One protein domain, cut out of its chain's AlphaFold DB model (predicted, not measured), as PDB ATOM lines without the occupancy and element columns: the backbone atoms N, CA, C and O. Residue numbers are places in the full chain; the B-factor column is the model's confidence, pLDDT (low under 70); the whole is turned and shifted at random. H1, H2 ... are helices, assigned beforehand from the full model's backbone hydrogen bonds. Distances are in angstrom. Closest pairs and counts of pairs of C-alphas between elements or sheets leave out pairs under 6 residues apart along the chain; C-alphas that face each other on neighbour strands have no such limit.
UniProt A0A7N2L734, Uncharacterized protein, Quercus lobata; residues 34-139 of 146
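What this domain is: This is residues 34 to 139 of the 146 residues of an uncharacterized protein of Quercus lobata (UniProt A0A7N2L734). H6 and H5, the longer helices, stand apart along a rod with short H1 touching both; residues 34 to 56 loop at one end, and H3 and H4 lie toward the other. The printed part has 106 residues, under half in six named helices, H1 to H6 in order, and no named strand: all helix. It is only just loose, close to compact: radius of gyration of the C-alphas 15.9 A, spans 51 by 22 by 22 A.

How they stand to each other: Start at H6, residues 122 to 138, whose residues 123 to 127 alone touch H1, residues 61 to 64; the C-alphas of Lys 124 and Asn 64 are closest, 5.1 A apart. H1 touches H5, residues 95 to 108, closest at the C-alphas of Gly 62 and Ile 99, 6.6 A. Every O i to N i+4 pair is within hydrogen-bond range in H6, H4, residues 87 to 92, and H2, residues 67 to 73; 6 of 10 are in H5.

Where its parts are: Find C-alpha 122 at (93.788, 211.762, -1.720); H6 runs 24.3 A to C-alpha 138 at (79.134, 230.111, 4.442). H3 spans residues 75 to 78.

The domain as a whole: The printed part has no cut; the H5 to H6 link is long, and 47 residues, among them 34 to 59, have pLDDT under 70.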
ATOM      1  N   PRO A  34     111.180 204.751   0.996       46.84
ATOM      2  CA  PRO A  34     111.594 206.087   1.391       46.84
ATOM      3  C   PRO A  34     110.809 207.103   0.552       46.84
ATOM      4  O   PRO A  34     110.894 207.080  -0.674       46.84
ATOM      5  N   CYS A  35     110.025 207.974   1.198       48.62
ATOM      6  CA  CYS A  35     109.391 209.100   0.518       48.62
ATOM      7  C   CYS A  35     110.513 210.093   0.160       48.62
ATOM      8  O   CYS A  35     110.914 210.928   0.966       48.62
ATOM      9  N   THR A  36     111.076 209.967  -1.040       46.81
ATOM     10  CA  THR A  36     112.209 210.770  -1.538       46.81
ATOM     11  C   THR A  36     111.862 212.243  -1.786       46.81
ATOM     12  O   THR A  36     112.759 213.029  -2.069       46.81
ATOM     13  N   LEU A  37     110.581 212.614  -1.680       48.66
ATOM     14  CA  LEU A  37     110.037 213.921  -2.067       48.66
ATOM     15  C   LEU A  37     109.501 214.762  -0.898       48.66
ATOM     16  O   LEU A  37     109.111 215.909  -1.105       48.66
ATOM     17  N   CYS A  38     109.505 214.245   0.333       47.09
ATOM     18  CA  CYS A  38     109.130 215.052   1.490       47.09
ATOM     19  C   CYS A  38     110.326 215.920   1.897       47.09
ATOM     20  O   CYS A  38     111.262 215.436   2.529       47.09
ATOM     21  N   ASN A  39     110.291 217.211   1.567       46.22
ATOM     22  CA  ASN A  39     111.286 218.197   2.009       46.22
ATOM     23  C   ASN A  39     111.090 218.606   3.490       46.22
ATOM     24  O   ASN A  39     111.376 219.727   3.901       46.22
ATOM     25  N   THR A  40     110.548 217.696   4.297       46.09
ATOM     26  CA  THR A  40     110.376 217.803   5.744       46.09
ATOM     27  C   THR A  40     111.306 216.803   6.418       46.09
ATOM     28  O   THR A  40     111.655 215.766   5.848       46.09
ATOM     29  N   ARG A  41     111.740 217.095   7.654       44.78
ATOM     30  CA  ARG A  41     112.486 216.119   8.463       44.78
ATOM     31  C   ARG A  41     111.710 214.800   8.424       44.78
ATOM     32  O   ARG A  41     110.527 214.795   8.757       44.78
ATOM     33  N   ARG A  42     112.388 213.716   8.020       44.59
ATOM     34  CA  ARG A  42     111.884 212.352   7.727       44.59
ATOM     35  C   ARG A  42     110.868 211.754   8.719       44.59
ATOM     36  O   ARG A  42     110.309 210.705   8.432       44.59
ATOM     37  N   GLY A  43     110.649 212.383   9.871       43.53
ATOM     38  CA  GLY A  43     109.735 211.941  10.911       43.53
ATOM     39  C   GLY A  43     108.343 212.574  10.913       43.53
ATOM     40  O   GLY A  43     107.535 212.077  11.665       43.53
ATOM     41  N   LEU A  44     107.990 213.615  10.144       45.53
ATOM     42  CA  LEU A  44     106.636 214.209  10.294       45.53
ATOM     43  C   LEU A  44     105.585 213.625   9.342       45.53
ATOM     44  O   LEU A  44     104.518 213.222   9.790       45.53
ATOM     45  N   CYS A  45     105.902 213.505   8.050       47.31
ATOM     46  CA  CYS A  45     104.946 212.998   7.058       47.31
ATOM     47  C   CYS A  45     104.592 211.507   7.272       47.31
ATOM     48  O   CYS A  45     103.506 211.071   6.912       47.31
ATOM     49  N   CYS A  46     105.474 210.731   7.914       47.69
ATOM     50  CA  CYS A  46     105.270 209.297   8.148       47.69
ATOM     51  C   CYS A  46     104.759 208.945   9.559       47.69
ATOM     52  O   CYS A  46     104.576 207.763   9.837       47.69
ATOM     53  N   MET A  47     104.581 209.912  10.472       43.28
ATOM     54  CA  MET A  47     104.292 209.610  11.889       43.28
ATOM     55  C   MET A  47     102.808 209.445  12.236       43.28
ATOM     56  O   MET A  47     102.504 209.149  13.387       43.28
ATOM     57  N   LEU A  48     101.886 209.601  11.280       43.88
ATOM     58  CA  LEU A  48     100.445 209.548  11.564       43.88
ATOM     59  C   LEU A  48      99.750 208.211  11.271       43.88
ATOM     60  O   LEU A  48      98.541 208.137  11.469       43.88
ATOM     61  N   MET A  49     100.436 207.155  10.816       44.97
ATOM     62  CA  MET A  49      99.736 205.922  10.419       44.97
ATOM     63  C   MET A  49     100.406 204.655  10.959       44.97
ATOM     64  O   MET A  49     101.610 204.452  10.798       44.97
ATOM     65  N   GLU A  50      99.591 203.794  11.578       41.00
ATOM     66  CA  GLU A  50      99.929 202.398  11.851       41.00
ATOM     67  C   GLU A  50     100.290 201.647  10.556       41.00
ATOM     68  O   GLU A  50      99.923 202.021   9.442       41.00
ATOM     69  N   GLU A  51     101.081 200.595  10.739       38.88
ATOM     70  CA  GLU A  51     101.803 199.830   9.726       38.88
ATOM     71  C   GLU A  51     100.989 199.467   8.465       38.88
ATOM     72  O   GLU A  51     100.025 198.710   8.527       38.88
ATOM     73  N   GLY A  52     101.482 199.874   7.284       43.84
ATOM     74  CA  GLY A  52     101.248 199.132   6.032       43.84
ATOM     75  C   GLY A  52     100.774 199.936   4.821       43.84
ATOM     76  O   GLY A  52     101.014 199.507   3.694       43.84
ATOM     77  N   GLU A  53     100.191 201.118   5.011       49.22
ATOM     78  CA  GLU A  53      99.781 201.999   3.912       49.22
ATOM     79  C   GLU A  53     100.532 203.326   4.018       49.22
ATOM     80  O   GLU A  53     100.073 204.276   4.642       49.22
ATOM     81  N   GLY A  54     101.741 203.387   3.458       50.78
ATOM     82  CA  GLY A  54     102.535 204.615   3.475       50.78
ATOM     83  C   GLY A  54     101.845 205.725   2.683       50.78
ATOM     84  O   GLY A  54     101.997 205.791   1.462       50.78
ATOM     85  N   ILE A  55     101.100 206.588   3.371       53.19
ATOM     86  CA  ILE A  55     100.708 207.893   2.855       53.19
ATOM     87  C   ILE A  55     101.978 208.734   2.824       53.19
ATOM     88  O   ILE A  55     102.580 209.014   3.857       53.19
ATOM     89  N   CYS A  56     102.411 209.104   1.629       55.31
ATOM     90  CA  CYS A  56     103.493 210.061   1.471       55.31
ATOM     91  C   CYS A  56     102.889 211.440   1.137       55.31
ATOM     92  O   CYS A  56     101.760 211.543   0.648       55.31
ATOM     93  N   CYS A  57     103.667 212.493   1.379       61.97
ATOM     94  CA  CYS A  57     103.327 213.884   1.083       61.97
ATOM     95  C   CYS A  57     104.178 214.327  -0.112       61.97
ATOM     96  O   CYS A  57     105.406 214.262  -0.052       61.97
ATOM     97  N   ASN A  58     103.562 214.710  -1.228       60.03
ATOM     98  CA  ASN A  58     104.282 215.175  -2.415       60.03
ATOM     99  C   ASN A  58     103.464 216.268  -3.086       60.03
ATOM    100  O   ASN A  58     102.239 216.175  -3.176       60.03
ATOM    101  N   GLY A  59     104.170 217.279  -3.577       68.00
ATOM    102  CA  GLY A  59     103.564 218.446  -4.187       68.00
ATOM    103  C   GLY A  59     103.014 219.456  -3.186       68.00
ATOM    104  O   GLY A  59     103.351 219.441  -2.003       68.00
ATOM    105  N   SER A  60     102.188 220.370  -3.688       79.81
ATOM    106  CA  SER A  60     101.539 221.419  -2.900       79.81
ATOM    107  C   SER A  60     100.033 221.442  -3.126       79.81
ATOM    108  O   SER A  60      99.535 220.965  -4.149       79.81
ATOM    109  N   VAL A  61      99.293 222.057  -2.202       84.19
ATOM    110  CA  VAL A  61      97.842 222.249  -2.360       84.19
ATOM    111  C   VAL A  61      97.535 222.995  -3.663       84.19
ATOM    112  O   VAL A  61      96.594 222.631  -4.362       84.19
ATOM    113  N   GLY A  62      98.384 223.951  -4.059       82.44
ATOM    114  CA  GLY A  62      98.239 224.694  -5.317       82.44
ATOM    115  C   GLY A  62      98.424 223.859  -6.591       82.44
ATOM    116  O   GLY A  62      97.974 224.269  -7.658       82.44
ATOM    117  N   GLN A  63      99.053 222.682  -6.509       81.19
ATOM    118  CA  GLN A  63      99.095 221.728  -7.625       81.19
ATOM    119  C   GLN A  63      97.811 220.891  -7.712       81.19
ATOM    120  O   GLN A  63      97.414 220.485  -8.803       81.19
ATOM    121  N   ASN A  64      97.148 220.651  -6.577       79.50
ATOM    122  CA  ASN A  64      95.905 219.882  -6.507       79.50
ATOM    123  C   ASN A  64      94.655 220.734  -6.768       79.50
ATOM    124  O   ASN A  64      93.674 220.229  -7.321       79.50
ATOM    125  N   VAL A  65      94.700 222.018  -6.404       85.19
ATOM    126  CA  VAL A  65      93.631 222.994  -6.612       85.19
ATOM    127  C   VAL A  65      94.200 224.222  -7.301       85.19
ATOM    128  O   VAL A  65      94.900 225.019  -6.688       85.19
ATOM    129  N   GLN A  66      93.871 224.382  -8.581       87.00
ATOM    130  CA  GLN A  66      94.246 225.572  -9.337       87.00
ATOM    131  C   GLN A  66      93.324 226.746  -8.993       87.00
ATOM    132  O   GLN A  66      92.152 226.556  -8.668       87.00
ATOM    133  N   ASN A  67      93.824 227.976  -9.148       86.94
ATOM    134  CA  ASN A  67      93.044 229.204  -8.945       86.94
ATOM    135  C   ASN A  67      91.740 229.213  -9.767       86.94
ATOM    136  O   ASN A  67      90.695 229.638  -9.290       86.94
ATOM    137  N   THR A  68      91.783 228.696 -10.995       83.06
ATOM    138  CA  THR A  68      90.607 228.567 -11.867       83.06
ATOM    139  C   THR A  68      89.536 227.658 -11.268       83.06
ATOM    140  O   THR A  68      88.362 228.020 -11.266       83.06
ATOM    141  N   ASP A  69      89.927 226.506 -10.725       83.69
ATOM    142  CA  ASP A  69      89.009 225.553 -10.097       83.69
ATOM    143  C   ASP A  69      88.476 226.082  -8.763       83.69
ATOM    144  O   ASP A  69      87.281 225.982  -8.501       83.69
ATOM    145  N   PHE A  70      89.330 226.722  -7.962       85.25
ATOM    146  CA  PHE A  70      88.927 227.389  -6.726       85.25
ATOM    147  C   PHE A  70      87.896 228.493  -6.992       85.25
ATOM    148  O   PHE A  70      86.860 228.561  -6.338       85.25
ATOM    149  N   ARG A  71      88.137 229.323  -8.013       80.94
ATOM    150  CA  ARG A  71      87.215 230.390  -8.408       80.94
ATOM    151  C   ARG A  71      85.874 229.842  -8.887       80.94
ATOM    152  O   ARG A  71      84.846 230.427  -8.589       80.94
ATOM    153  N   ARG A  72      85.839 228.699  -9.575       78.62
ATOM    154  CA  ARG A  72      84.567 228.063  -9.970       78.62
ATOM    155  C   ARG A  72      83.714 227.627  -8.776       78.62
ATOM    156  O   ARG A  72      82.501 227.534  -8.920       78.62
ATOM    157  N   MET A  73      84.323 227.365  -7.617       75.62
ATOM    158  CA  MET A  73      83.594 227.045  -6.383       75.62
ATOM    159  C   MET A  73      82.990 228.288  -5.724       75.62
ATOM    160  O   MET A  73      82.040 228.160  -4.954       75.62
ATOM    161  N   ASN A  74      83.501 229.481  -6.042       75.81
ATOM    162  CA  ASN A  74      82.895 230.729  -5.610       75.81
ATOM    163  C   ASN A  74      81.508 230.864  -6.273       75.81
ATOM    164  O   ASN A  74      81.429 230.983  -7.498       75.81
ATOM    165  N   PRO A  75      80.405 230.887  -5.506       69.69
ATOM    166  CA  PRO A  75      79.052 230.951  -6.058       69.69
ATOM    167  C   PRO A  75      78.770 232.226  -6.866       69.69
ATOM    168  O   PRO A  75      77.815 232.240  -7.641       69.69
ATOM    169  N   TYR A  76      79.572 233.281  -6.706       68.38
ATOM    170  CA  TYR A  76      79.448 234.512  -7.488       68.38
ATOM    171  C   TYR A  76      80.086 234.390  -8.876       68.38
ATOM    172  O   TYR A  76      79.494 234.827  -9.857       68.38
ATOM    173  N   ASP A  77      81.235 233.718  -8.980       68.94
ATOM    174  CA  ASP A  77      81.918 233.501 -10.260       68.94
ATOM    175  C   ASP A  77      81.364 232.281 -11.019       68.94
ATOM    176  O   ASP A  77      81.239 232.305 -12.241       68.94
ATOM    177  N   GLY A  78      81.019 231.202 -10.308       63.53
ATOM    178  CA  GLY A  78      80.599 229.929 -10.900       63.53
ATOM    179  C   GLY A  78      79.137 229.873 -11.350       63.53
ATOM    180  O   GLY A  78      78.817 229.131 -12.275       63.53
ATOM    181  N   ALA A  79      78.241 230.652 -10.731       60.38
ATOM    182  CA  ALA A  79      76.805 230.624 -11.035       60.38
ATOM    183  C   ALA A  79      76.347 231.730 -12.003       60.38
ATOM    184  O   ALA A  79      75.144 231.912 -12.184       60.38
ATOM    185  N   GLY A  80      77.276 232.503 -12.584       55.38
ATOM    186  CA  GLY A  80      76.941 233.629 -13.465       55.38
ATOM    187  C   GLY A  80      76.104 234.714 -12.778       55.38
ATOM    188  O   GLY A  80      75.341 235.418 -13.438       55.38
ATOM    189  N   LYS A  81      76.196 234.827 -11.446       55.59
ATOM    190  CA  LYS A  81      75.425 235.806 -10.679       55.59
ATOM    191  C   LYS A  81      76.023 237.191 -10.867       55.59
ATOM    192  O   LYS A  81      77.178 237.435 -10.547       55.59
ATOM    193  N   THR A  82      75.195 238.103 -11.356       50.97
ATOM    194  CA  THR A  82      75.499 239.526 -11.562       50.97
ATOM    195  C   THR A  82      75.381 240.371 -10.295       50.97
ATOM    196  O   THR A  82      75.654 241.569 -10.343       50.97
ATOM    197  N   SER A  83      74.969 239.793  -9.161       60.41
ATOM    198  CA  SER A  83      74.954 240.518  -7.892       60.41
ATOM    199  C   SER A  83      76.375 240.662  -7.360       60.41
ATOM    200  O   SER A  83      77.104 239.677  -7.232       60.41
ATOM    201  N   GLU A  84      76.776 241.893  -7.041       63.84
ATOM    202  CA  GLU A  84      78.074 242.120  -6.418       63.84
ATOM    203  C   GLU A  84      78.172 241.309  -5.117       63.84
ATOM    204  O   GLU A  84      77.287 241.408  -4.258       63.84
ATOM    205  N   PRO A  85      79.236 240.507  -4.941       67.00
ATOM    206  CA  PRO A  85      79.449 239.827  -3.683       67.00
ATOM    207  C   PRO A  85      79.639 240.852  -2.573       67.00
ATOM    208  O   PRO A  85      80.298 241.881  -2.765       67.00
ATOM    209  N   SER A  86      79.102 240.542  -1.394       67.75
ATOM    210  CA  SER A  86      79.423 241.291  -0.184       67.75
ATOM    211  C   SER A  86      80.943 241.338   0.002       67.75
ATOM    212  O   SER A  86      81.655 240.396  -0.362       67.75
ATOM    213  N   SER A  87      81.461 242.426   0.577       66.88
ATOM    214  CA  SER A  87      82.906 242.583   0.802       66.88
ATOM    215  C   SER A  87      83.501 241.391   1.557       66.88
ATOM    216  O   SER A  87      84.543 240.875   1.161       66.88
ATOM    217  N   TRP A  88      82.773 240.878   2.555       72.75
ATOM    218  CA  TRP A  88      83.173 239.703   3.326       72.75
ATOM    219  C   TRP A  88      83.267 238.426   2.475       72.75
ATOM    220  O   TRP A  88      84.157 237.612   2.696       72.75
ATOM    221  N   SER A  89      82.397 238.241   1.475       71.94
ATOM    222  CA  SER A  89      82.413 237.046   0.621       71.94
ATOM    223  C   SER A  89      83.540 237.087  -0.419       71.94
ATOM    224  O   SER A  89      84.140 236.051  -0.710       71.94
ATOM    225  N   LYS A  90      83.886 238.285  -0.921       73.19
ATOM    226  CA  LYS A  90      85.065 238.496  -1.787       73.19
ATOM    227  C   LYS A  90      86.359 238.135  -1.062       73.19
ATOM    228  O   LYS A  90      87.238 237.509  -1.645       73.19
ATOM    229  N   GLU A  91      86.468 238.536   0.199       76.56
ATOM    230  CA  GLU A  91      87.638 238.253   1.029       76.56
ATOM    231  C   GLU A  91      87.702 236.776   1.439       76.56
ATOM    232  O   GLU A  91      88.778 236.182   1.446       76.56
ATOM    233  N   PHE A  92      86.542 236.158   1.681       82.38
ATOM    234  CA  PHE A  92      86.433 234.737   1.994       82.38
ATOM    235  C   PHE A  92      86.955 233.832   0.866       82.38
ATOM    236  O   PHE A  92      87.769 232.940   1.103       82.38
ATOM    237  N   TRP A  93      86.523 234.067  -0.379       83.25
ATOM    238  CA  TRP A  93      86.942 233.284  -1.550       83.25
ATOM    239  C   TRP A  93      88.231 233.827  -2.193       83.25
ATOM    240  O   TRP A  93      88.327 233.978  -3.412       83.25
ATOM    241  N   ASN A  94      89.261 234.086  -1.381       88.19
ATOM    242  CA  ASN A  94      90.575 234.528  -1.849       88.19
ATOM    243  C   ASN A  94      91.561 233.352  -1.961       88.19
ATOM    244  O   ASN A  94      92.031 232.810  -0.958       88.19
ATOM    245  N   TYR A  95      91.927 232.997  -3.196       89.88
ATOM    246  CA  TYR A  95      92.837 231.880  -3.478       89.88
ATOM    247  C   TYR A  95      94.215 232.034  -2.818       89.88
ATOM    248  O   TYR A  95      94.748 231.071  -2.274       89.88
ATOM    249  N   THR A  96      94.794 233.237  -2.825       91.19
ATOM    250  CA  THR A  96      96.101 233.481  -2.200       91.19
ATOM    251  C   THR A  96      96.030 233.254  -0.697       91.19
ATOM    252  O   THR A  96      96.877 232.558  -0.148       91.19
ATOM    253  N   SER A  97      94.982 233.767  -0.048       91.12
ATOM    254  CA  SER A  97      94.773 233.567   1.392       91.12
ATOM    255  C   SER A  97      94.586 232.087   1.729       91.12
ATOM    256  O   SER A  97      95.176 231.594   2.690       91.12
ATOM    257  N   PHE A  98      93.837 231.357   0.898       91.19
ATOM    258  CA  PHE A  98      93.657 229.914   1.038       91.19
ATOM    259  C   PHE A  98      94.986 229.148   0.943       91.19
ATOM    260  O   PHE A  98      95.292 228.360   1.835       91.19
ATOM    261  N   ILE A  99      95.804 229.396  -0.087       90.69
ATOM    262  CA  ILE A  99      97.097 228.715  -0.254       90.69
ATOM    263  C   ILE A  99      98.071 229.068   0.874       90.69
ATOM    264  O   ILE A  99      98.737 228.179   1.394       90.69
ATOM    265  N   THR A 100      98.132 230.332   1.298       90.75
ATOM    266  CA  THR A 100      98.991 230.753   2.415       90.75
ATOM    267  C   THR A 100      98.599 230.077   3.728       90.75
ATOM    268  O   THR A 100      99.474 229.649   4.477       90.75
ATOM    269  N   ALA A 101      97.301 229.937   4.010       90.50
ATOM    270  CA  ALA A 101      96.840 229.191   5.177       90.50
ATOM    271  C   ALA A 101      97.145 227.690   5.042       90.50
ATOM    272  O   ALA A 101      97.599 227.060   5.996       90.50
ATOM    273  N   ALA A 102      96.941 227.122   3.850       89.31
ATOM    274  CA  ALA A 102      97.193 225.714   3.571       89.31
ATOM    275  C   ALA A 102      98.674 225.336   3.727       89.31
ATOM    276  O   ALA A 102      98.961 224.255   4.236       89.31
ATOM    277  N   ASP A 103      99.607 226.222   3.369       85.12
ATOM    278  CA  ASP A 103     101.055 225.995   3.485       85.12
ATOM    279  C   ASP A 103     101.494 225.646   4.918       85.12
ATOM    280  O   ASP A 103     102.384 224.822   5.118       85.12
ATOM    281  N   GLN A 104     100.796 226.168   5.933       84.50
ATOM    282  CA  GLN A 104     101.055 225.827   7.337       84.50
ATOM    283  C   GLN A 104     100.703 224.371   7.674       84.50
ATOM    284  O   GLN A 104     101.318 223.774   8.558       84.50
ATOM    285  N   TYR A 105      99.729 223.792   6.966       84.69
ATOM    286  CA  TYR A 105      99.199 222.449   7.219       84.69
ATOM    287  C   TYR A 105      99.676 221.404   6.201       84.69
ATOM    288  O   TYR A 105      99.633 220.205   6.476       84.69
ATOM    289  N   GLN A 106     100.200 221.840   5.055       80.75
ATOM    290  CA  GLN A 106     100.798 220.977   4.036       80.75
ATOM    291  C   GLN A 106     101.887 220.030   4.584       80.75
ATOM    292  O   GLN A 106     101.855 218.853   4.223       80.75
ATOM    293  N   PRO A 107     102.805 220.453   5.485       74.12
ATOM    294  CA  PRO A 107     103.787 219.561   6.114       74.12
ATOM    295  C   PRO A 107     103.186 218.385   6.895       74.12
ATOM    296  O   PRO A 107     103.879 217.391   7.119       74.12
ATOM    297  N   TYR A 108     101.922 218.507   7.307       75.00
ATOM    298  CA  TYR A 108     101.168 217.501   8.054       75.00
ATOM    299  C   TYR A 108     100.264 216.643   7.156       75.00
ATOM    300  O   TYR A 108      99.537 215.795   7.662       75.00
ATOM    301  N   GLY A 109     100.312 216.844   5.835       76.38
ATOM    302  CA  GLY A 109      99.586 216.041   4.848       76.38
ATOM    303  C   GLY A 109      98.375 216.732   4.218       76.38
ATOM    304  O   GLY A 109      97.859 216.220   3.220       76.38
ATOM    305  N   PHE A 110      97.964 217.905   4.719       85.62
ATOM    306  CA  PHE A 110      96.800 218.619   4.188       85.62
ATOM    307  C   PHE A 110      96.974 218.921   2.700       85.62
ATOM    308  O   PHE A 110      97.924 219.593   2.287       85.62
ATOM    309  N   GLY A 111      96.075 218.378   1.882       84.25
ATOM    310  CA  GLY A 111      96.047 218.564   0.439       84.25
ATOM    311  C   GLY A 111      97.299 218.091  -0.294       84.25
ATOM    312  O   GLY A 111      97.484 218.463  -1.448       84.25
ATOM    313  N   THR A 112      98.153 217.281   0.337       81.06
ATOM    314  CA  THR A 112      99.378 216.703  -0.261       81.06
ATOM    315  C   THR A 112      99.478 215.191  -0.071       81.06
ATOM    316  O   THR A 112     100.412 214.561  -0.566       81.06
ATOM    317  N   THR A 113      98.482 214.605   0.593       76.19
ATOM    318  CA  THR A 113      98.329 213.168   0.822       76.19
ATOM    319  C   THR A 113      98.149 212.417  -0.498       76.19
ATOM    320  O   THR A 113      97.296 212.754  -1.322       76.19
ATOM    321  N   TYR A 114      98.913 211.348  -0.702       68.06
ATOM    322  CA  TYR A 114      98.700 210.426  -1.815       68.06
ATOM    323  C   TYR A 114      98.888 208.969  -1.400       68.06
ATOM    324  O   TYR A 114      99.647 208.655  -0.484       68.06
ATOM    325  N   LYS A 115      98.207 208.073  -2.119       61.50
ATOM    326  CA  LYS A 115      98.303 206.616  -1.956       61.50
ATOM    327  C   LYS A 115      98.885 205.977  -3.223       61.50
ATOM    328  O   LYS A 115      98.939 206.596  -4.292       61.50
ATOM    329  N   ASP A 116      99.400 204.757  -3.087       65.50
ATOM    330  CA  ASP A 116      99.907 203.922  -4.186       65.50
ATOM    331  C   ASP A 116     101.002 204.581  -5.047       65.50
ATOM    332  O   ASP A 116     101.067 204.389  -6.263       65.50
ATOM    333  N   GLY A 117     101.876 205.380  -4.424       59.12
ATOM    334  CA  GLY A 117     102.978 206.048  -5.126       59.12
ATOM    335  C   GLY A 117     102.544 207.195  -6.046       59.12
ATOM    336  O   GLY A 117     103.272 207.520  -6.976       59.12
ATOM    337  N   GLY A 118     101.370 207.786  -5.807       63.31
ATOM    338  CA  GLY A 118     100.863 208.950  -6.546       63.31
ATOM    339  C   GLY A 118      99.756 208.612  -7.543       63.31
ATOM    340  O   GLY A 118      99.257 209.506  -8.218       63.31
ATOM    341  N   LYS A 119      99.344 207.339  -7.626       63.88
ATOM    342  CA  LYS A 119      98.226 206.906  -8.481       63.88
ATOM    343  C   LYS A 119      96.872 207.395  -7.972       63.88
ATOM    344  O   LYS A 119      95.967 207.605  -8.771       63.88
ATOM    345  N   VAL A 120      96.737 207.575  -6.658       66.75
ATOM    346  CA  VAL A 120      95.512 208.069  -6.020       66.75
ATOM    347  C   VAL A 120      95.826 209.371  -5.281       66.75
ATOM    348  O   VAL A 120      96.551 209.370  -4.283       66.75
ATOM    349  N   SER A 121      95.276 210.489  -5.772       73.06
ATOM    350  CA  SER A 121      95.447 211.822  -5.177       73.06
ATOM    351  C   SER A 121      94.415 212.075  -4.069       73.06
ATOM    352  O   SER A 121      93.408 212.758  -4.277       73.06
ATOM    353  N   LEU A 122      94.659 211.533  -2.878       79.94
ATOM    354  CA  LEU A 122      93.788 211.762  -1.720       79.94
ATOM    355  C   LEU A 122      93.742 213.244  -1.316       79.94
ATOM    356  O   LEU A 122      92.679 213.741  -0.968       79.94
ATOM    357  N   GLY A 123      94.843 213.982  -1.468       82.50
ATOM    358  CA  GLY A 123      94.923 215.405  -1.136       82.50
ATOM    359  C   GLY A 123      93.975 216.274  -1.967       82.50
ATOM    360  O   GLY A 123      93.368 217.204  -1.448       82.50
ATOM    361  N   LYS A 124      93.752 215.942  -3.246       83.12
ATOM    362  CA  LYS A 124      92.754 216.654  -4.060       83.12
ATOM    363  C   LYS A 124      91.331 216.400  -3.558       83.12
ATOM    364  O   LYS A 124      90.518 217.322  -3.536       83.12
ATOM    365  N   MET A 125      91.037 215.164  -3.148       85.50
ATOM    366  CA  MET A 125      89.736 214.798  -2.583       85.50
ATOM    367  C   MET A 125      89.509 215.461  -1.223       85.50
ATOM    368  O   MET A 125      88.429 215.989  -0.983       85.50
ATOM    369  N   GLU A 126      90.531 215.489  -0.371       89.44
ATOM    370  CA  GLU A 126      90.521 216.159   0.929       89.44
ATOM    371  C   GLU A 126      90.198 217.649   0.784       89.44
ATOM    372  O   GLU A 126      89.262 218.147   1.410       89.44
ATOM    373  N   VAL A 127      90.918 218.354  -0.096       89.25
ATOM    374  CA  VAL A 127      90.689 219.787  -0.307       89.25
ATOM    375  C   VAL A 127      89.305 220.041  -0.907       89.25
ATOM    376  O   VAL A 127      88.611 220.956  -0.468       89.25
ATOM    377  N   ALA A 128      88.861 219.223  -1.866       87.12
ATOM    378  CA  ALA A 128      87.521 219.347  -2.436       87.12
ATOM    379  C   ALA A 128      86.421 219.127  -1.382       87.12
ATOM    380  O   ALA A 128      85.462 219.896  -1.326       87.12
ATOM    381  N   ALA A 129      86.572 218.118  -0.521       89.06
ATOM    382  CA  ALA A 129      85.633 217.836   0.560       89.06
ATOM    383  C   ALA A 129      85.587 218.978   1.586       89.06
ATOM    384  O   ALA A 129      84.498 219.395   1.986       89.06
ATOM    385  N   LEU A 130      86.747 219.530   1.964       90.62
ATOM    386  CA  LEU A 130      86.828 220.688   2.852       90.62
ATOM    387  C   LEU A 130      86.109 221.901   2.250       90.62
ATOM    388  O   LEU A 130      85.272 222.510   2.914       90.62
ATOM    389  N   LEU A 131      86.410 222.248   0.996       87.25
ATOM    390  CA  LEU A 131      85.825 223.416   0.335       87.25
ATOM    391  C   LEU A 131      84.315 223.262   0.130       87.25
ATOM    392  O   LEU A 131      83.580 224.226   0.328       87.25
ATOM    393  N   ALA A 132      83.830 222.059  -0.183       84.50
ATOM    394  CA  ALA A 132      82.398 221.775  -0.249       84.50
ATOM    395  C   ALA A 132      81.720 221.926   1.124       84.50
ATOM    396  O   ALA A 132      80.664 222.553   1.234       84.50
ATOM    397  N   HIS A 133      82.342 221.399   2.186       86.56
ATOM    398  CA  HIS A 133      81.830 221.521   3.549       86.56
ATOM    399  C   HIS A 133      81.746 222.983   3.992       86.56
ATOM    400  O   HIS A 133      80.683 223.452   4.398       86.56
ATOM    401  N   ILE A 134      82.848 223.719   3.868       86.81
ATOM    402  CA  ILE A 134      82.922 225.138   4.208       86.81
ATOM    403  C   ILE A 134      81.932 225.938   3.357       86.81
ATOM    404  O   ILE A 134      81.158 226.723   3.903       86.81
ATOM    405  N   GLY A 135      81.890 225.683   2.047       79.06
ATOM    406  CA  GLY A 135      80.952 226.302   1.114       79.06
ATOM    407  C   GLY A 135      79.501 226.145   1.562       79.06
ATOM    408  O   GLY A 135      78.761 227.125   1.577       79.06
ATOM    409  N   SER A 136      79.107 224.959   2.037       78.56
ATOM    410  CA  SER A 136      77.754 224.714   2.562       78.56
ATOM    411  C   SER A 136      77.416 225.492   3.843       78.56
ATOM    412  O   SER A 136      76.244 225.689   4.147       78.56
ATOM    413  N   LYS A 137      78.426 225.923   4.611       77.81
ATOM    414  CA  LYS A 137      78.246 226.660   5.872       77.81
ATOM    415  C   LYS A 137      78.217 228.169   5.662       77.81
ATOM    416  O   LYS A 137      77.490 228.859   6.367       77.81
ATOM    417  N   VAL A 138      79.015 228.670   4.720       71.88
ATOM    418  CA  VAL A 138      79.134 230.111   4.442       71.88
ATOM    419  C   VAL A 138      78.158 230.594   3.375       71.88
ATOM    420  O   VAL A 138      77.861 231.783   3.310       71.88
ATOM    421  N   THR A 139      77.626 229.694   2.547       66.44
ATOM    422  CA  THR A 139      76.517 230.025   1.651       66.44
ATOM    423  C   THR A 139      75.203 229.858   2.409       66.44
ATOM    424  O   THR A 139      74.596 228.791   2.432       66.44
TER     425      THR A 139